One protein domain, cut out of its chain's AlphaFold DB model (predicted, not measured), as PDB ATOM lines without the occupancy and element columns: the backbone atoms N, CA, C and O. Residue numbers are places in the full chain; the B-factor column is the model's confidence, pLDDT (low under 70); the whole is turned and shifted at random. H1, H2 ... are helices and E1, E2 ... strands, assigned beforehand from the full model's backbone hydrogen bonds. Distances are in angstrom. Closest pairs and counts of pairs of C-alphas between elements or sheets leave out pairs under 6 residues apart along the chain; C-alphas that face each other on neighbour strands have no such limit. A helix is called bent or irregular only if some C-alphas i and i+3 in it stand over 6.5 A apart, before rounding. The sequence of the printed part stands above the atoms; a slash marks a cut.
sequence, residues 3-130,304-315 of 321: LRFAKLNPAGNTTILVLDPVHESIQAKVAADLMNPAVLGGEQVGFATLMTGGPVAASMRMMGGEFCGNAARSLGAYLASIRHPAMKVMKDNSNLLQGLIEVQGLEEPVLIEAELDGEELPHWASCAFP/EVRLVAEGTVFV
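What this domain is: This is residues 3 to 130 and 304 to 315 of the 321 residues of an uncharacterized protein of Firmicutes bacterium (UniProt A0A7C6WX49). A strongly twisted sheet of nine strands curls round one helix, H2, like a loosely formed barrel that is nearly closed where the edge strands E8 and E9 come together. The second helix, H1, packs on E3 outside the curl, while the hairpin E5 and E6 lies toward the far end of the long axis. The printed part has 140 residues, with two named helices and nine named strands in the order E1 E2 H1 E3 E4 H2 E5 E6 E7 E8 E9, and its class is mixed, helices and strands. The sheet is branched at E6 and has both parallel and antiparallel pairs. The whole is compact, with a radius of gyration of the C-alphas of 14.0 A and spans of 43 by 33 by 24 A.

Where its parts are: Find C-alpha 3 at (74.082, 209.723, 215.997); from there E1, residues 3 to 10, runs 21.7 A to C-alpha 10. E2 is residues 15 to 18. H1, residues 24 to 35, follows over 17.1 A; it is irregular, with C-alphas 25 and 28 lying 7.4 A apart. E3, residues 44 to 50, is 18.7 A long, and E4, residues 56 to 62, is 17.4 A long. Look next for C-alpha 69 at (58.524, 195.632, 226.357), where H2, residues 69 to 81, begins its 18.3 A. E5 is the short strand of residues 88 to 90, and E6, residues 93 to 103, runs 26.7 A. E7, residues 110 to 116, is 19.7 A long, and E8, residues 122 to 128, is 17.7 A long. Past the cut, E9, residues 304 to 314, covers 28.8 A, bends by 58 degrees at residue 311, and ends with C-alpha 314 at (72.935, 216.063, 215.849).

How they stand to each other: Begin with the sheet at E1, which has E9 on one side and E2 on the other. E1 and E9 are antiparallel at 160 degrees, with N 7 and O 309 2.7 A apart. The hairpin E1 and E2 is antiparallel, with N 6 and O 17 at 3.0 A. E2, H1 and E3 form a strand-helix-strand unit, two parallel neighbour strands with a helix between, and its crossover is right-handed; N 18 and O 46 are 2.8 A apart. The hairpin E3 and E4 is antiparallel, with N 49 and O 59 at 2.8 A. E4 and E6 are parallel at 53 degrees, with N 102 and O 58 at 2.9 A. Along E6 the pairing is staggered: E4 and E5 lie on one side of it, E7 on the other. E5 E6 E7 E8 is a meander, each strand the antiparallel neighbour of the one before, and you can check N 88 and O 98 at 2.8 A, N 99 and O 112 at 3.0 A, and N 126 and O 113 at 2.8 A. The closest C-alphas of E8 and E9 are those of Trp 124 and Glu 304, 4.4 A apart. The sheet curls round H2: the C-alphas of Ala 77 and Ala 114 in E7 are the closest of that pair at 5.1 A, and those of Arg 73 and Ala 125 in E8 at 5.4 A. H1 is also on the sheet; its closest C-alphas with E3 are Ala 31 and Val 45, 5.7 A apart. H1 and H2 are apart. Each O i to N i+4 pair of H2 is within hydrogen-bond range, against 6 of 8 in H1.

The domain as a whole: The two C-alphas farthest apart are those of Ser 25 and Asp 92, at 44.1 A. Residues 131 to 303 are cut out, and C-alphas 130 and 304 stand 20.5 A apart across that cut. Of the links that are printed whole, no link is long. The mean pLDDT of the printed part of this model is 95.5, and no printed residue is under 70.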
ATOM      1  N   LEU A   3      74.622 211.049 215.664       97.50
ATOM      2  CA  LEU A   3      74.082 209.723 215.997       97.50
ATOM      3  C   LEU A   3      73.088 209.238 214.941       97.50
ATOM      4  O   LEU A   3      72.210 209.994 214.525       97.50
ATOM      5  N   ARG A   4      73.193 207.976 214.530       98.44
ATOM      6  CA  ARG A   4      72.147 207.266 213.793       98.44
ATOM      7  C   ARG A   4      71.033 206.844 214.740       98.44
ATOM      8  O   ARG A   4      71.301 206.376 215.849       98.44
ATOM      9  N   PHE A   5      69.796 206.990 214.284       98.62
ATOM     10  CA  PHE A   5      68.623 206.605 215.054       98.62
ATOM     11  C   PHE A   5      67.534 205.995 214.173       98.62
ATOM     12  O   PHE A   5      67.421 206.338 212.994       98.62
ATOM     13  N   ALA A   6      66.688 205.176 214.791       98.56
ATOM     14  CA  ALA A   6      65.377 204.798 214.282       98.56
ATOM     15  C   ALA A   6      64.314 205.173 215.321       98.56
ATOM     16  O   ALA A   6      64.454 204.860 216.498       98.56
ATOM     17  N   LYS A   7      63.256 205.865 214.910       98.69
ATOM     18  CA  LYS A   7      62.104 206.201 215.747       98.69
ATOM     19  C   LYS A   7      60.938 205.323 215.335       98.69
ATOM     20  O   LYS A   7      60.546 205.328 214.169       98.69
ATOM     21  N   LEU A   8      60.372 204.604 216.290       98.62
ATOM     22  CA  LEU A   8      59.238 203.713 216.088       98.62
ATOM     23  C   LEU A   8      58.065 204.124 216.973       98.62
ATOM     24  O   LEU A   8      58.223 204.821 217.975       98.62
ATOM     25  N   ASN A   9      56.876 203.689 216.580       98.19
ATOM     26  CA  ASN A   9      55.642 203.897 217.315       98.19
ATOM     27  C   ASN A   9      54.996 202.545 217.667       98.19
ATOM     28  O   ASN A   9      54.220 202.023 216.861       98.19
ATOM     29  N   PRO A  10      55.321 201.964 218.835       97.56
ATOM     30  CA  PRO A  10      54.640 200.795 219.379       97.56
ATOM     31  C   PRO A  10      53.344 201.205 220.101       97.56
ATOM     32  O   PRO A  10      53.347 201.497 221.294       97.56
ATOM     33  N   ALA A  11      52.220 201.201 219.378       95.69
ATOM     34  CA  ALA A  11      50.894 201.522 219.925       95.69
ATOM     35  C   ALA A  11      50.854 202.834 220.746       95.69
ATOM     36  O   ALA A  11      50.354 202.860 221.865       95.69
ATOM     37  N   GLY A  12      51.423 203.911 220.205       94.31
ATOM     38  CA  GLY A  12      51.417 205.268 220.764       94.31
ATOM     39  C   GLY A  12      52.658 205.645 221.569       94.31
ATOM     40  O   GLY A  12      53.039 206.811 221.553       94.31
ATOM     41  N   ASN A  13      53.346 204.676 222.177       95.25
ATOM     42  CA  ASN A  13      54.474 204.909 223.085       95.25
ATOM     43  C   ASN A  13      55.798 205.058 222.317       95.25
ATOM     44  O   ASN A  13      56.625 204.147 222.248       95.25
ATOM     45  N   THR A  14      55.965 206.193 221.633       96.94
ATOM     46  CA  THR A  14      57.062 206.371 220.664       96.94
ATOM     47  C   THR A  14      58.451 206.146 221.272       96.94
ATOM     48  O   THR A  14      58.845 206.789 222.244       96.94
ATOM     49  N   THR A  15      59.219 205.252 220.648       97.88
ATOM     50  CA  THR A  15      60.548 204.829 221.099       97.88
ATOM     51  C   THR A  15      61.610 205.258 220.092       97.88
ATOM     52  O   THR A  15      61.472 205.018 218.892       97.88
ATOM     53  N   ILE A  16      62.696 205.862 220.573       98.62
ATOM     54  CA  ILE A  16      63.884 206.192 219.782       98.62
ATOM     55  C   ILE A  16      64.970 205.151 220.070       98.62
ATOM     56  O   ILE A  16      65.424 205.007 221.200       98.62
ATOM     57  N   LEU A  17      65.424 204.447 219.042       98.69
ATOM     58  CA  LEU A  17      66.573 203.552 219.095       98.69
ATOM     59  C   LEU A  17      67.811 204.306 218.614       98.69
ATOM     60  O   LEU A  17      67.859 204.740 217.464       98.69
ATOM     61  N   VAL A  18      68.815 204.457 219.475       98.50
ATOM     62  CA  VAL A  18      70.137 204.976 219.107       98.50
ATOM     63  C   VAL A  18      70.997 203.805 218.644       98.50
ATOM     64  O   VAL A  18      71.161 202.836 219.378       98.50
ATOM     65  N   LEU A  19      71.526 203.898 217.425       98.31
ATOM     66  CA  LEU A  19      72.189 202.788 216.722       98.31
ATOM     67  C   LEU A  19      73.716 202.926 216.660       98.31
ATOM     68  O   LEU A  19      74.405 202.053 216.128       98.31
ATOM     69  N   ASP A  20      74.239 204.050 217.146       96.88
ATOM     70  CA  ASP A  20      75.670 204.286 217.291       96.88
ATOM     71  C   ASP A  20      76.077 204.158 218.766       96.88
ATOM     72  O   ASP A  20      75.288 204.508 219.649       96.88
ATOM     73  N   PRO A  21      77.308 203.701 219.063       94.38
ATOM     74  CA  PRO A  21      77.776 203.584 220.437       94.38
ATOM     75  C   PRO A  21      77.752 204.927 221.176       94.38
ATOM     76  O   PRO A  21      78.336 205.915 220.725       94.38
ATOM     77  N   VAL A  22      77.133 204.937 222.356       93.75
ATOM     78  CA  VAL A  22      77.134 206.064 223.297       93.75
ATOM     79  C   VAL A  22      77.616 205.554 224.646       93.75
ATOM     80  O   VAL A  22      77.078 204.576 225.167       93.75
ATOM     81  N   HIS A  23      78.631 206.208 225.209       92.25
ATOM     82  CA  HIS A  23      79.173 205.827 226.510       92.25
ATOM     83  C   HIS A  23      78.102 205.952 227.601       92.25
ATOM     84  O   HIS A  23      77.389 206.953 227.654       92.25
ATOM     85  N   GLU A  24      78.014 204.956 228.480       90.75
ATOM     86  CA  GLU A  24      76.988 204.850 229.525       90.75
ATOM     87  C   GLU A  24      76.837 206.136 230.348       90.75
ATOM     88  O   GLU A  24      75.726 206.627 230.532       90.75
ATOM     89  N   SER A  25      77.956 206.752 230.744       90.69
ATOM     90  CA  SER A  25      77.962 207.965 231.575       90.69
ATOM     91  C   SER A  25      77.255 209.180 230.960       90.69
ATOM     92  O   SER A  25      76.945 210.122 231.684       90.69
ATOM     93  N   ILE A  26      77.013 209.195 229.644       91.81
ATOM     94  CA  ILE A  26      76.330 210.302 228.954       91.81
ATOM     95  C   ILE A  26      74.978 209.896 228.357       91.81
ATOM     96  O   ILE A  26      74.284 210.751 227.807       91.81
ATOM     97  N   GLN A  27      74.576 208.627 228.468       93.19
ATOM     98  CA  GLN A  27      73.339 208.130 227.862       93.19
ATOM     99  C   GLN A  27      72.093 208.831 228.404       93.19
ATOM    100  O   GLN A  27      71.253 209.240 227.611       93.19
ATOM    101  N   ALA A  28      72.002 209.061 229.717       90.06
ATOM    102  CA  ALA A  28      70.865 209.770 230.311       90.06
ATOM    103  C   ALA A  28      70.696 211.185 229.726       90.06
ATOM    104  O   ALA A  28      69.593 211.600 229.368       90.06
ATOM    105  N   LYS A  29      71.807 211.912 229.547       92.00
ATOM    106  CA  LYS A  29      71.796 213.252 228.947       92.00
ATOM    107  C   LYS A  29      71.406 213.208 227.469       92.00
ATOM    108  O   LYS A  29      70.561 213.990 227.045       92.00
ATOM    109  N   VAL A  30      71.977 212.275 226.704       95.06
ATOM    110  CA  VAL A  30      71.622 212.077 225.290       95.06
ATOM    111  C   VAL A  30      70.142 211.716 225.152       95.06
ATOM    112  O   VAL A  30      69.463 212.289 224.307       95.06
ATOM    113  N   ALA A  31      69.616 210.826 225.994       95.25
ATOM    114  CA  ALA A  31      68.209 210.446 225.975       95.25
ATOM    115  C   ALA A  31      67.292 211.655 226.216       95.25
ATOM    116  O   ALA A  31      66.362 211.876 225.443       95.25
ATOM    117  N   ALA A  32      67.599 212.481 227.223       93.31
ATOM    118  CA  ALA A  32      66.853 213.707 227.500       93.31
ATOM    119  C   ALA A  32      66.858 214.688 226.311       93.31
ATOM    120  O   ALA A  32      65.818 215.255 225.973       93.31
ATOM    121  N   ASP A  33      68.004 214.858 225.641       95.00
ATOM    122  CA  ASP A  33      68.110 215.727 224.464       95.00
ATOM    123  C   ASP A  33      67.298 215.180 223.276       95.00
ATOM    124  O   ASP A  33      66.631 215.947 222.585       95.00
ATOM    125  N   LEU A  34      67.301 213.861 223.050       96.81
ATOM    126  CA  LEU A  34      66.544 213.225 221.964       96.81
ATOM    127  C   LEU A  34      65.025 213.267 222.193       96.81
ATOM    128  O   LEU A  34      64.274 213.510 221.246       96.81
ATOM    129  N   MET A  35      64.569 213.065 223.432       95.19
ATOM    130  CA  MET A  35      63.144 213.129 223.784       95.19
ATOM    131  C   MET A  35      62.568 214.545 223.720       95.19
ATOM    132  O   MET A  35      61.351 214.701 223.637       95.19
ATOM    133  N   ASN A  36      63.409 215.583 223.715       95.12
ATOM    134  CA  ASN A  36      62.950 216.954 223.551       95.12
ATOM    135  C   ASN A  36      62.157 217.098 222.230       95.12
ATOM    136  O   ASN A  36      62.696 216.784 221.162       95.12
ATOM    137  N   PRO A  37      60.907 217.608 222.259       94.94
ATOM    138  CA  PRO A  37      60.094 217.806 221.056       94.94
ATOM    139  C   PRO A  37      60.733 218.708 219.993       94.94
ATOM    140  O   PRO A  37      60.397 218.593 218.818       94.94
ATOM    141  N   ALA A  38      61.653 219.596 220.384       95.12
ATOM    142  CA  ALA A  38      62.408 220.438 219.457       95.12
ATOM    143  C   ALA A  38      63.525 219.686 218.705       95.12
ATOM    144  O   ALA A  38      64.108 220.249 217.780       95.12
ATOM    145  N   VAL A  39      63.839 218.445 219.101       95.69
ATOM    146  CA  VAL A  39      64.882 217.603 218.496       95.69
ATOM    147  C   VAL A  39      64.243 216.451 217.718       95.69
ATOM    148  O   VAL A  39      64.011 216.591 216.521       95.69
ATOM    149  N   LEU A  40      63.942 215.321 218.367       96.56
ATOM    150  CA  LEU A  40      63.205 214.215 217.737       96.56
ATOM    151  C   LEU A  40      61.808 214.042 218.331       96.56
ATOM    152  O   LEU A  40      60.895 213.603 217.620       96.56
ATOM    153  N   GLY A  41      61.642 214.364 219.616       94.81
ATOM    154  CA  GLY A  41      60.447 214.047 220.385       94.81
ATOM    155  C   GLY A  41      60.272 212.538 220.558       94.81
ATOM    156  O   GLY A  41      60.462 211.758 219.624       94.81
ATOM    157  N   GLY A  42      59.867 212.097 221.732       93.00
ATOM    158  CA  GLY A  42      59.607 210.687 221.998       93.00
ATOM    159  C   GLY A  42      59.257 210.477 223.457       93.00
ATOM    160  O   GLY A  42      59.387 211.405 224.251       93.00
ATOM    161  N   GLU A  43      58.828 209.268 223.796       93.25
ATOM    162  CA  GLU A  43      58.554 208.887 225.185       93.25
ATOM    163  C   GLU A  43      59.741 208.135 225.792       93.25
ATOM    164  O   GLU A  43      59.996 208.253 226.985       93.25
ATOM    165  N   GLN A  44      60.487 207.378 224.976       93.56
ATOM    166  CA  GLN A  44      61.549 206.497 225.465       93.56
ATOM    167  C   GLN A  44      62.750 206.438 224.519       93.56
ATOM    168  O   GLN A  44      62.622 206.628 223.306       93.56
ATOM    169  N   VAL A  45      63.921 206.114 225.075       97.56
ATOM    170  CA  VAL A  45      65.167 205.922 224.321       97.56
ATOM    171  C   VAL A  45      65.836 204.601 224.704       97.56
ATOM    172  O   VAL A  45      66.086 204.339 225.881       97.56
ATOM    173  N   GLY A  46      66.154 203.783 223.701       97.88
ATOM    174  CA  GLY A  46      66.972 202.578 223.832       97.88
ATOM    175  C   GLY A  46      68.293 202.734 223.079       97.88
ATOM    176  O   GLY A  46      68.307 203.122 221.914       97.88
ATOM    177  N   PHE A  47      69.413 202.429 223.725       98.25
ATOM    178  CA  PHE A  47      70.738 202.403 223.109       98.25
ATOM    179  C   PHE A  47      71.031 200.978 222.649       98.25
ATOM    180  O   PHE A  47      71.239 200.092 223.479       98.25
ATOM    181  N   ALA A  48      71.008 200.749 221.338       98.12
ATOM    182  CA  ALA A  48      71.110 199.425 220.742       98.12
ATOM    183  C   ALA A  48      72.465 199.207 220.056       98.12
ATOM    184  O   ALA A  48      72.978 200.076 219.352       98.12
ATOM    185  N   THR A  49      73.023 198.009 220.218       97.69
ATOM    186  CA  THR A  49      74.195 197.531 219.472       97.69
ATOM    187  C   THR A  49      73.796 196.307 218.663       97.69
ATOM    188  O   THR A  49      73.462 195.269 219.234       97.69
ATOM    189  N   LEU A  50      73.826 196.423 217.335       97.75
ATOM    190  CA  LEU A  50      73.509 195.317 216.427       97.75
ATOM    191  C   LEU A  50      74.668 194.312 216.391       97.75
ATOM    192  O   LEU A  50      75.825 194.703 216.222       97.75
ATOM    193  N   MET A  51      74.361 193.025 216.534       96.56
ATOM    194  CA  MET A  51      75.362 191.959 216.580       96.56
ATOM    195  C   MET A  51      75.674 191.441 215.179       96.56
ATOM    196  O   MET A  51      74.781 191.135 214.398       96.56
ATOM    197  N   THR A  52      76.950 191.259 214.851       91.56
ATOM    198  CA  THR A  52      77.355 190.805 213.507       91.56
ATOM    199  C   THR A  52      77.376 189.282 213.342       91.56
ATOM    200  O   THR A  52      77.682 188.789 212.258       91.56
ATOM    201  N   GLY A  53      77.096 188.514 214.397       89.25
ATOM    202  CA  GLY A  53      77.102 187.055 214.358       89.25
ATOM    203  C   GLY A  53      76.528 186.423 215.622       89.25
ATOM    204  O   GLY A  53      76.367 187.084 216.641       89.25
ATOM    205  N   GLY A  54      76.251 185.121 215.545       92.94
ATOM    206  CA  GLY A  54      75.604 184.374 216.624       92.94
ATOM    207  C   GLY A  54      74.070 184.411 216.557       92.94
ATOM    208  O   GLY A  54      73.501 184.915 215.589       92.94
ATOM    209  N   PRO A  55      73.394 183.805 217.549       94.31
ATOM    210  CA  PRO A  55      71.934 183.703 217.576       94.31
ATOM    211  C   PRO A  55      71.232 184.975 218.081       94.31
ATOM    212  O   PRO A  55      70.028 185.109 217.878       94.31
ATOM    213  N   VAL A  56      71.961 185.884 218.732       97.38
ATOM    214  CA  VAL A  56      71.450 187.166 219.236       97.38
ATOM    215  C   VAL A  56      71.610 188.225 218.148       97.38
ATOM    216  O   VAL A  56      72.679 188.359 217.560       97.38
ATOM    217  N   ALA A  57      70.543 188.968 217.868       97.94
ATOM    218  CA  ALA A  57      70.493 189.973 216.811       97.94
ATOM    219  C   ALA A  57      70.994 191.350 217.267       97.94
ATOM    220  O   ALA A  57      71.618 192.070 216.491       97.94
ATOM    221  N   ALA A  58      70.740 191.721 218.519       98.25
ATOM    222  CA  ALA A  58      71.180 192.986 219.094       98.25
ATOM    223  C   ALA A  58      71.252 192.897 220.619       98.25
ATOM    224  O   ALA A  58      70.583 192.061 221.222       98.25
ATOM    225  N   SER A  59      72.015 193.801 221.229       97.44
ATOM    226  CA  SER A  59      71.886 194.140 222.649       97.44
ATOM    227  C   SER A  59      71.272 195.527 222.800       97.44
ATOM    228  O   SER A  59      71.437 196.376 221.920       97.44
ATOM    229  N   MET A  60      70.571 195.768 223.905       97.44
ATOM    230  CA  MET A  60      69.923 197.040 224.200       97.44
ATOM    231  C   MET A  60      70.089 197.434 225.664       97.44
ATOM    232  O   MET A  60      70.008 196.608 226.571       97.44
ATOM    233  N   ARG A  61      70.264 198.733 225.890       96.38
ATOM    234  CA  ARG A  61      70.198 199.370 227.203       96.38
ATOM    235  C   ARG A  61      69.151 200.472 227.172       96.38
ATOM    236  O   ARG A  61      69.187 201.327 226.287       96.38
ATOM    237  N   MET A  62      68.230 200.456 228.124       94.31
ATOM    238  CA  MET A  62      67.187 201.474 228.222       94.31
ATOM    239  C   MET A  62      67.686 202.703 228.975       94.31
ATOM    240  O   MET A  62      68.474 202.592 229.909       94.31
ATOM    241  N   MET A  63      67.182 203.884 228.605       89.88
ATOM    242  CA  MET A  63      67.463 205.129 229.332       89.88
ATOM    243  C   MET A  63      67.067 205.081 230.817       89.88
ATOM    244  O   MET A  63      67.670 205.784 231.619       89.88
ATOM    245  N   GLY A  64      66.063 204.267 231.162       79.75
ATOM    246  CA  GLY A  64      65.575 204.071 232.528       79.75
ATOM    247  C   GLY A  64      66.248 202.918 233.273       79.75
ATOM    248  O   GLY A  64      65.815 202.597 234.369       79.75
ATOM    249  N   GLY A  65      67.262 202.270 232.687       84.56
ATOM    250  CA  GLY A  65      67.979 201.136 233.287       84.56
ATOM    251  C   GLY A  65      67.254 199.792 233.177       84.56
ATOM    252  O   GLY A  65      67.902 198.792 232.889       84.56
ATOM    253  N   GLU A  66      65.930 199.789 233.313       88.00
ATOM    254  CA  GLU A  66      65.112 198.573 233.345       88.00
ATOM    255  C   GLU A  66      64.649 198.085 231.964       88.00
ATOM    256  O   GLU A  66      64.656 198.815 230.965       88.00
ATOM    257  N   PHE A  67      64.199 196.830 231.906       93.56
ATOM    258  CA  PHE A  67      63.583 196.251 230.715       93.56
ATOM    259  C   PHE A  67      62.297 196.996 230.314       93.56
ATOM    260  O   PHE A  67      61.430 197.283 231.136       93.56
ATOM    261  N   CYS A  68      62.127 197.245 229.010       95.19
ATOM    262  CA  CYS A  68      60.891 197.793 228.458       95.19
ATOM    263  C   CYS A  68      60.383 196.969 227.270       95.19
ATOM    264  O   CYS A  68      61.021 196.896 226.214       95.19
ATOM    265  N   GLY A  69      59.171 196.422 227.405       96.69
ATOM    266  CA  GLY A  69      58.524 195.632 226.357       96.69
ATOM    267  C   GLY A  69      58.241 196.412 225.067       96.69
ATOM    268  O   GLY A  69      58.416 195.871 223.977       96.69
ATOM    269  N   ASN A  70      57.858 197.691 225.146       97.25
ATOM    270  CA  ASN A  70      57.615 198.514 223.948       97.25
ATOM    271  C   ASN A  70      58.906 198.826 223.184       97.25
ATOM    272  O   ASN A  70      58.921 198.788 221.948       97.25
ATOM    273  N   ALA A  71      60.005 199.047 223.902       97.62
ATOM    274  CA  ALA A  71      61.306 199.237 223.286       97.62
ATOM    275  C   ALA A  71      61.849 197.942 222.670       97.62
ATOM    276  O   ALA A  71      62.339 197.969 221.543       97.62
ATOM    277  N   ALA A  72      61.682 196.800 223.343       98.25
ATOM    278  CA  ALA A  72      62.046 195.490 222.804       98.25
ATOM    279  C   ALA A  72      61.271 195.164 221.515       98.25
ATOM    280  O   ALA A  72      61.870 194.783 220.510       98.25
ATOM    281  N   ARG A  73      59.952 195.414 221.500       98.44
ATOM    282  CA  ARG A  73      59.109 195.300 220.295       98.44
ATOM    283  C   ARG A  73      59.574 196.238 219.181       98.44
ATOM    284  O   ARG A  73      59.643 195.827 218.026       98.44
ATOM    285  N   SER A  74      59.930 197.476 219.521       98.69
ATOM    286  CA  SER A  74      60.465 198.449 218.561       98.69
ATOM    287  C   SER A  74      61.795 197.991 217.961       98.69
ATOM    288  O   SER A  74      61.982 198.063 216.747       98.69
ATOM    289  N   LEU A  75      62.708 197.465 218.781       98.75
ATOM    290  CA  LEU A  75      63.971 196.910 218.307       98.75
ATOM    291  C   LEU A  75      63.741 195.690 217.411       98.75
ATOM    292  O   LEU A  75      64.379 195.586 216.367       98.75
ATOM    293  N   GLY A  76      62.794 194.815 217.753       98.56
ATOM    294  CA  GLY A  76      62.446 193.675 216.908       98.56
ATOM    295  C   GLY A  76      61.849 194.054 215.560       98.56
ATOM    296  O   GLY A  76      62.285 193.531 214.535       98.56
ATOM    297  N   ALA A  77      60.935 195.026 215.538       98.69
ATOM    298  CA  ALA A  77      60.422 195.612 214.302       98.69
ATOM    299  C   ALA A  77      61.542 196.223 213.446       98.69
ATOM    300  O   ALA A  77      61.600 195.973 212.241       98.69
ATOM    301  N   TYR A  78      62.466 196.973 214.056       98.62
ATOM    302  CA  TYR A  78      63.602 197.545 213.337       98.62
ATOM    303  C   TYR A  78      64.515 196.458 212.750       98.62
ATOM    304  O   TYR A  78      64.804 196.477 211.554       98.62
ATOM    305  N   LEU A  79      64.905 195.464 213.555       98.56
ATOM    306  CA  LEU A  79      65.734 194.332 213.128       98.56
ATOM    307  C   LEU A  79      65.108 193.548 211.969       98.56
ATOM    308  O   LEU A  79      65.821 193.142 211.047       98.56
ATOM    309  N   ALA A  80      63.789 193.344 211.997       98.06
ATOM    310  CA  ALA A  80      63.072 192.709 210.901       98.06
ATOM    311  C   ALA A  80      63.088 193.570 209.630       98.06
ATOM    312  O   ALA A  80      63.378 193.038 208.558       98.06
ATOM    313  N   SER A  81      62.859 194.884 209.753       97.19
ATOM    314  CA  SER A  81      62.833 195.817 208.614       97.19
ATOM    315  C   SER A  81      64.166 195.891 207.862       97.19
ATOM    316  O   SER A  81      64.190 195.963 206.639       97.19
ATOM    317  N   ILE A  82      65.290 195.768 208.576       96.62
ATOM    318  CA  ILE A  82      66.626 195.717 207.964       96.62
ATOM    319  C   ILE A  82      67.051 194.294 207.571       96.62
ATOM    320  O   ILE A  82      68.208 194.080 207.207       96.62
ATOM    321  N   ARG A  83      66.141 193.312 207.685       95.44
ATOM    322  CA  ARG A  83      66.380 191.880 207.431       95.44
ATOM    323  C   ARG A  83      67.661 191.391 208.115       95.44
ATOM    324  O   ARG A  83      68.516 190.761 207.490       95.44
ATOM    325  N   HIS A  84      67.809 191.715 209.400       97.44
ATOM    326  CA  HIS A  84      69.020 191.387 210.145       97.44
ATOM    327  C   HIS A  84      69.324 189.875 210.058       97.44
ATOM    328  O   HIS A  84      68.417 189.079 210.294       97.44
ATOM    329  N   PRO A  85      70.568 189.432 209.781       96.19
ATOM    330  CA  PRO A  85      70.863 188.017 209.500       96.19
ATOM    331  C   PRO A  85      70.508 187.021 210.613       96.19
ATOM    332  O   PRO A  85      70.296 185.840 210.344       96.19
ATOM    333  N   ALA A  86      70.459 187.483 211.864       97.19
ATOM    334  CA  ALA A  86      70.048 186.668 213.009       97.19
ATOM    335  C   ALA A  86      68.515 186.537 213.162       97.19
ATOM    336  O   ALA A  86      68.056 185.689 213.926       97.19
ATOM    337  N   MET A  87      67.725 187.338 212.437       97.12
ATOM    338  CA  MET A  87      66.264 187.237 212.402       97.12
ATOM    339  C   MET A  87      65.854 186.129 211.424       97.12
ATOM    340  O   MET A  87      66.070 186.219 210.215       97.12
ATOM    341  N   LYS A  88      65.264 185.057 211.946       96.19
ATOM    342  CA  LYS A  88      64.838 183.890 211.173       96.19
ATOM    343  C   LYS A  88      63.437 184.105 210.623       96.19
ATOM    344  O   LYS A  88      62.522 184.427 211.371       96.19
ATOM    345  N   VAL A  89      63.266 183.861 209.329       94.75
ATOM    346  CA  VAL A  89      61.946 183.835 208.690       94.75
ATOM    347  C   VAL A  89      61.173 182.604 209.164       94.75
ATOM    348  O   VAL A  89      61.699 181.485 209.142       94.75
ATOM    349  N   MET A  90      59.927 182.802 209.584       93.25
ATOM    350  CA  MET A  90      59.060 181.723 210.046       93.25
ATOM    351  C   MET A  90      58.516 180.925 208.855       93.25
ATOM    352  O   MET A  90      58.126 181.486 207.835       93.25
ATOM    353  N   LYS A  91      58.502 179.588 208.967       80.69
ATOM    354  CA  LYS A  91      58.220 178.676 207.837       80.69
ATOM    355  C   LYS A  91      56.874 178.926 207.152       80.69
ATOM    356  O   LYS A  91      56.773 178.710 205.948       80.69
ATOM    357  N   ASP A  92      55.888 179.386 207.915       83.69
ATOM    358  CA  ASP A  92      54.503 179.524 207.464       83.69
ATOM    359  C   ASP A  92      54.137 180.968 207.073       83.69
ATOM    360  O   ASP A  92      53.050 181.203 206.550       83.69
ATOM    361  N   ASN A  93      55.038 181.935 207.289       87.75
ATOM    362  CA  ASN A  93      54.838 183.333 206.910       87.75
ATOM    363  C   ASN A  93      56.191 183.995 206.594       87.75
ATOM    364  O   ASN A  93      56.971 184.285 207.499       87.75
ATOM    365  N   SER A  94      56.457 184.278 205.310       86.69
ATOM    366  CA  SER A  94      57.725 184.882 204.864       86.69
ATOM    367  C   SER A  94      57.967 186.299 205.395       86.69
ATOM    368  O   SER A  94      59.093 186.804 205.336       86.69
ATOM    369  N   ASN A  95      56.909 186.944 205.882       93.00
ATOM    370  CA  ASN A  95      56.936 188.297 206.409       93.00
ATOM    371  C   ASN A  95      57.046 188.334 207.933       93.00
ATOM    372  O   ASN A  95      57.325 189.400 208.472       93.00
ATOM    373  N   LEU A  96      56.893 187.192 208.611       97.12
ATOM    374  CA  LEU A  96      57.107 187.055 210.048       97.12
ATOM    375  C   LEU A  96      58.546 186.613 210.316       97.12
ATOM    376  O   LEU A  96      58.980 185.536 209.894       97.12
ATOM    377  N   LEU A  97      59.285 187.448 211.036       98.06
ATOM    378  CA  LEU A  97      60.653 187.180 211.444       98.06
ATOM    379  C   LEU A  97      60.736 187.059 212.964       98.06
ATOM    380  O   LEU A  97      60.092 187.814 213.687       98.06
ATOM    381  N   GLN A  98      61.578 186.147 213.438       97.75
ATOM    382  CA  GLN A  98      61.813 185.877 214.853       97.75
ATOM    383  C   GLN A  98      63.304 185.988 215.180       97.75
ATOM    384  O   GLN A  98      64.148 185.494 214.431       97.75
ATOM    385  N   GLY A  99      63.642 186.574 216.324       97.31
ATOM    386  CA  GLY A  99      65.022 186.652 216.796       97.31
ATOM    387  C   GLY A  99      65.136 186.787 218.306       97.31
ATOM    388  O   GLY A  99      64.141 186.802 219.027       97.31
ATOM    389  N   LEU A 100      66.377 186.873 218.775       98.25
ATOM    390  CA  LEU A 100      66.709 187.090 220.180       98.25
ATOM    391  C   LEU A 100      67.432 188.424 220.332       98.25
ATOM    392  O   LEU A 100      68.307 188.742 219.522       98.25
ATOM    393  N   ILE A 101      67.109 189.171 221.380       98.25
ATOM    394  CA  ILE A 101      67.855 190.364 221.786       98.25
ATOM    395  C   ILE A 101      68.332 190.218 223.226       98.25
ATOM    396  O   ILE A 101      67.639 189.655 224.064       98.25
ATOM    397  N   GLU A 102      69.507 190.743 223.526       97.38
ATOM    398  CA  GLU A 102      69.957 190.920 224.903       97.38
ATOM    399  C   GLU A 102      69.479 192.281 225.409       97.38
ATOM    400  O   GLU A 102      69.569 193.284 224.701       97.38
ATOM    401  N   VAL A 103      68.979 192.337 226.639       95.88
ATOM    402  CA  VAL A 103      68.654 193.602 227.306       95.88
ATOM    403  C   VAL A 103      69.433 193.646 228.606       95.88
ATOM    404  O   VAL A 103      69.488 192.655 229.330       95.88
ATOM    405  N   GLN A 104      70.079 194.777 228.885       93.06
ATOM    406  CA  GLN A 104      70.813 194.934 230.134       93.06
ATOM    407  C   GLN A 104      69.890 194.691 231.338       93.06
ATOM    408  O   GLN A 104      68.753 195.145 231.341       93.06
ATOM    409  N   GLY A 105      70.411 193.997 232.352       87.56
ATOM    410  CA  GLY A 105      69.672 193.648 233.567       87.56
ATOM    411  C   GLY A 105      69.049 192.256 233.501       87.56
ATOM    412  O   GLY A 105      68.766 191.683 234.541       87.56
ATOM    413  N   LEU A 106      68.926 191.675 232.304       92.44
ATOM    414  CA  LEU A 106      68.376 190.336 232.114       92.44
ATOM    415  C   LEU A 106      69.472 189.275 232.016       92.44
ATOM    416  O   LEU A 106      70.493 189.480 231.358       92.44
ATOM    417  N   GLU A 107      69.225 188.112 232.620       89.25
ATOM    418  CA  GLU A 107      70.116 186.950 232.517       89.25
ATOM    419  C   GLU A 107      69.972 186.211 231.178       89.25
ATOM    420  O   GLU A 107      70.948 185.677 230.648       89.25
ATOM    421  N   GLU A 108      68.760 186.195 230.615       91.94
ATOM    422  CA  GLU A 108      68.432 185.467 229.391       91.94
ATOM    423  C   GLU A 108      68.029 186.409 228.243       91.94
ATOM    424  O   GLU A 108      67.369 187.429 228.472       91.94
ATOM    425  N   PRO A 109      68.377 186.076 226.983       95.56
ATOM    426  CA  PRO A 109      67.911 186.825 225.825       95.56
ATOM    427  C   PRO A 109      66.388 186.800 225.677       95.56
ATOM    428  O   PRO A 109      65.727 185.778 225.861       95.56
ATOM    429  N   VAL A 110      65.841 187.921 225.230       96.94
ATOM    430  CA  VAL A 110      64.415 188.124 225.005       96.94
ATOM    431  C   VAL A 110      64.039 187.713 223.587       96.94
ATOM    432  O   VAL A 110      64.623 188.185 222.608       96.94
ATOM    433  N   LEU A 111      63.026 186.853 223.478       97.75
ATOM    434  CA  LEU A 111      62.414 186.485 222.207       97.75
ATOM    435  C   LEU A 111      61.541 187.622 221.682       97.75
ATOM    436  O   LEU A 111      60.646 188.113 222.373       97.75
ATOM    437  N   ILE A 112      61.773 187.982 220.427       98.25
ATOM    438  CA  ILE A 112      61.012 188.988 219.694       98.25
ATOM    439  C   ILE A 112      60.551 188.428 218.356       98.25
ATOM    440  O   ILE A 112      61.253 187.645 217.707       98.25
ATOM    441  N   GLU A 113      59.388 188.884 217.916       98.19
ATOM    442  CA  GLU A 113      58.881 188.615 216.576       98.19
ATOM    443  C   GLU A 113      58.384 189.910 215.954       98.19
ATOM    444  O   GLU A 113      57.922 190.808 216.656       98.19
ATOM    445  N   ALA A 114      58.480 190.022 214.637       98.44
ATOM    446  CA  ALA A 114      57.932 191.153 213.910       98.44
ATOM    447  C   ALA A 114      57.444 190.728 212.532       98.44
ATOM    448  O   ALA A 114      58.071 189.903 211.866       98.44
ATOM    449  N   GLU A 115      56.322 191.313 212.128       98.19
ATOM    450  CA  GLU A 115      55.711 191.096 210.826       98.19
ATOM    451  C   GLU A 115      55.841 192.357 209.969       98.19
ATOM    452  O   GLU A 115      55.592 193.481 210.431       98.19
ATOM    453  N   LEU A 116      56.275 192.152 208.726       97.69
ATOM    454  CA  LEU A 116      56.403 193.191 207.714       97.69
ATOM    455  C   LEU A 116      55.198 193.188 206.767       97.69
ATOM    456  O   LEU A 116      54.664 192.137 206.410       97.69
ATOM    457  N   ASP A 117      54.790 194.367 206.321       95.88
ATOM    458  CA  ASP A 117      53.704 194.518 205.361       95.88
ATOM    459  C   ASP A 117      54.190 194.293 203.915       95.88
ATOM    460  O   ASP A 117      55.323 193.876 203.654       95.88
ATOM    461  N   GLY A 118      53.308 194.543 202.943       92.00
ATOM    462  CA  GLY A 118      53.634 194.405 201.520       92.00
ATOM    463  C   GLY A 118      54.685 195.398 201.006       92.00
ATOM    464  O   GLY A 118      55.214 195.185 199.917       92.00
ATOM    465  N   GLU A 119      54.990 196.453 201.766       92.62
ATOM    466  CA  GLU A 119      56.037 197.441 201.476       92.62
ATOM    467  C   GLU A 119      57.331 197.156 202.262       92.62
ATOM    468  O   GLU A 119      58.252 197.969 202.261       92.62
ATOM    469  N   GLU A 120      57.416 195.987 202.906       92.00
ATOM    470  CA  GLU A 120      58.507 195.574 203.792       92.00
ATOM    471  C   GLU A 120      58.695 196.479 205.025       92.00
ATOM    472  O   GLU A 120      59.762 196.489 205.644       92.00
ATOM    473  N   LEU A 121      57.650 197.207 205.427       96.19
ATOM    474  CA  LEU A 121      57.657 198.025 206.633       96.19
ATOM    475  C   LEU A 121      57.059 197.253 207.813       96.19
ATOM    476  O   LEU A 121      56.107 196.490 207.644       96.19
ATOM    477  N   PRO A 122      57.593 197.427 209.034       97.06
ATOM    478  CA  PRO A 122      57.013 196.789 210.202       97.06
ATOM    479  C   PRO A 122      55.628 197.380 210.470       97.06
ATOM    480  O   PRO A 122      55.478 198.604 210.536       97.06
ATOM    481  N   HIS A 123      54.642 196.501 210.656       97.44
ATOM    482  CA  HIS A 123      53.296 196.876 211.101       97.44
ATOM    483  C   HIS A 123      52.897 196.178 212.406       97.44
ATOM    484  O   HIS A 123      51.953 196.601 213.072       97.44
ATOM    485  N   TRP A 124      53.603 195.117 212.803       98.31
ATOM    486  CA  TRP A 124      53.332 194.370 214.027       98.31
ATOM    487  C   TRP A 124      54.629 193.849 214.638       98.31
ATOM    488  O   TRP A 124      55.560 193.474 213.924       98.31
ATOM    489  N   ALA A 125      54.683 193.801 215.966       98.56
ATOM    490  CA  ALA A 125      55.747 193.109 216.683       98.56
ATOM    491  C   ALA A 125      55.270 192.563 218.027       98.56
ATOM    492  O   ALA A 125      54.377 193.138 218.666       98.56
ATOM    493  N   SER A 126      55.928 191.501 218.485       98.56
ATOM    494  CA  SER A 126      55.758 190.891 219.796       98.56
ATOM    495  C   SER A 126      57.069 190.817 220.573       98.56
ATOM    496  O   SER A 126      58.168 190.888 220.020       98.56
ATOM    497  N   CYS A 127      56.931 190.695 221.887       97.88
ATOM    498  CA  CYS A 127      58.025 190.478 222.814       97.88
ATOM    499  C   CYS A 127      57.570 189.506 223.899       97.88
ATOM    500  O   CYS A 127      56.532 189.718 224.536       97.88
ATOM    501  N   ALA A 128      58.360 188.461 224.118       97.50
ATOM    502  CA  ALA A 128      58.251 187.613 225.293       97.50
ATOM    503  C   ALA A 128      58.756 188.386 226.514       97.50
ATOM    504  O   ALA A 128      59.838 188.966 226.471       97.50
ATOM    505  N   PHE A 129      57.986 188.419 227.594       96.31
ATOM    506  CA  PHE A 129      58.467 189.013 228.835       96.31
ATOM    507  C   PHE A 129      59.436 188.044 229.528       96.31
ATOM    508  O   PHE A 129      59.148 186.841 229.571       96.31
ATOM    509  N   PRO A 130      60.577 188.546 230.030       94.00
ATOM    510  CA  PRO A 130      61.567 187.736 230.728       94.00
ATOM    511  C   PRO A 130      61.103 187.377 232.147       94.00
ATOM    512  O   PRO A 130      60.165 187.973 232.680       94.00
ATOM    513  N   GLU A 304      50.468 196.572 217.198       98.00
ATOM    514  CA  GLU A 304      50.994 197.430 216.149       98.00
ATOM    515  C   GLU A 304      52.344 198.049 216.544       98.00
ATOM    516  O   GLU A 304      52.533 198.503 217.681       98.00
ATOM    517  N   VAL A 305      53.283 198.067 215.596       98.38
ATOM    518  CA  VAL A 305      54.512 198.867 215.654       98.38
ATOM    519  C   VAL A 305      54.767 199.424 214.268       98.38
ATOM    520  O   VAL A 305      54.812 198.655 213.319       98.38
ATOM    521  N   ARG A 306      54.970 200.739 214.157       97.94
ATOM    522  CA  ARG A 306      55.324 201.394 212.889       97.94
ATOM    523  C   ARG A 306      56.700 202.031 212.971       97.94
ATOM    524  O   ARG A 306      57.011 202.687 213.966       97.94
ATOM    525  N   LEU A 307      57.495 201.915 211.911       98.12
ATOM    526  CA  LEU A 307      58.690 202.743 211.739       98.12
ATOM    527  C   LEU A 307      58.250 204.165 211.358       98.12
ATOM    528  O   LEU A 307      57.583 204.365 210.349       98.12
ATOM    529  N   VAL A 308      58.582 205.153 212.189       97.94
ATOM    530  CA  VAL A 308      58.173 206.557 212.003       97.94
ATOM    531  C   VAL A 308      59.223 207.333 211.222       97.94
ATOM    532  O   VAL A 308      58.890 208.121 210.341       97.94
ATOM    533  N   ALA A 309      60.491 207.152 211.583       97.81
ATOM    534  CA  ALA A 309      61.612 207.814 210.937       97.81
ATOM    535  C   ALA A 309      62.902 207.032 211.182       97.81
ATOM    536  O   ALA A 309      63.076 206.426 212.234       97.81
ATOM    537  N   GLU A 310      63.839 207.120 210.252       97.81
ATOM    538  CA  GLU A 310      65.218 206.677 210.432       97.81
ATOM    539  C   GLU A 310      66.136 207.764 209.876       97.81
ATOM    540  O   GLU A 310      65.811 208.423 208.884       97.81
ATOM    541  N   GLY A 311      67.275 207.995 210.519       98.00
ATOM    542  CA  GLY A 311      68.213 208.979 210.010       98.00
ATOM    543  C   GLY A 311      69.380 209.266 210.933       98.00
ATOM    544  O   GLY A 311      69.838 208.425 211.702       98.00
ATOM    545  N   THR A 312      69.902 210.483 210.809       98.19
ATOM    546  CA  THR A 312      70.985 211.007 211.641       98.19
ATOM    547  C   THR A 312      70.492 212.232 212.396       98.19
ATOM    548  O   THR A 312      69.932 213.143 211.790       98.19
ATOM    549  N   VAL A 313      70.760 212.278 213.696       97.06
ATOM    550  CA  VAL A 313      70.498 213.423 214.569       97.06
ATOM    551  C   VAL A 313      71.815 214.014 215.068       97.06
ATOM    552  O   VAL A 313      72.814 213.309 215.249       97.06
ATOM    553  N   PHE A 314      71.819 215.328 215.270       95.25
ATOM    554  CA  PHE A 314      72.935 216.063 215.849       95.25
ATOM    555  C   PHE A 314      72.480 216.647 217.183       95.25
ATOM    556  O   PHE A 314      71.558 217.453 217.215       95.25
ATOM    557  N   VAL A 315      73.120 216.224 218.270       91.19
ATOM    558  CA  VAL A 315      72.883 216.744 219.627       91.19
ATOM    559  C   VAL A 315      74.134 217.447 220.130       91.19
ATOM    560  O   VAL A 315      75.227 217.203 219.607       91.19
TER     561      VAL A 315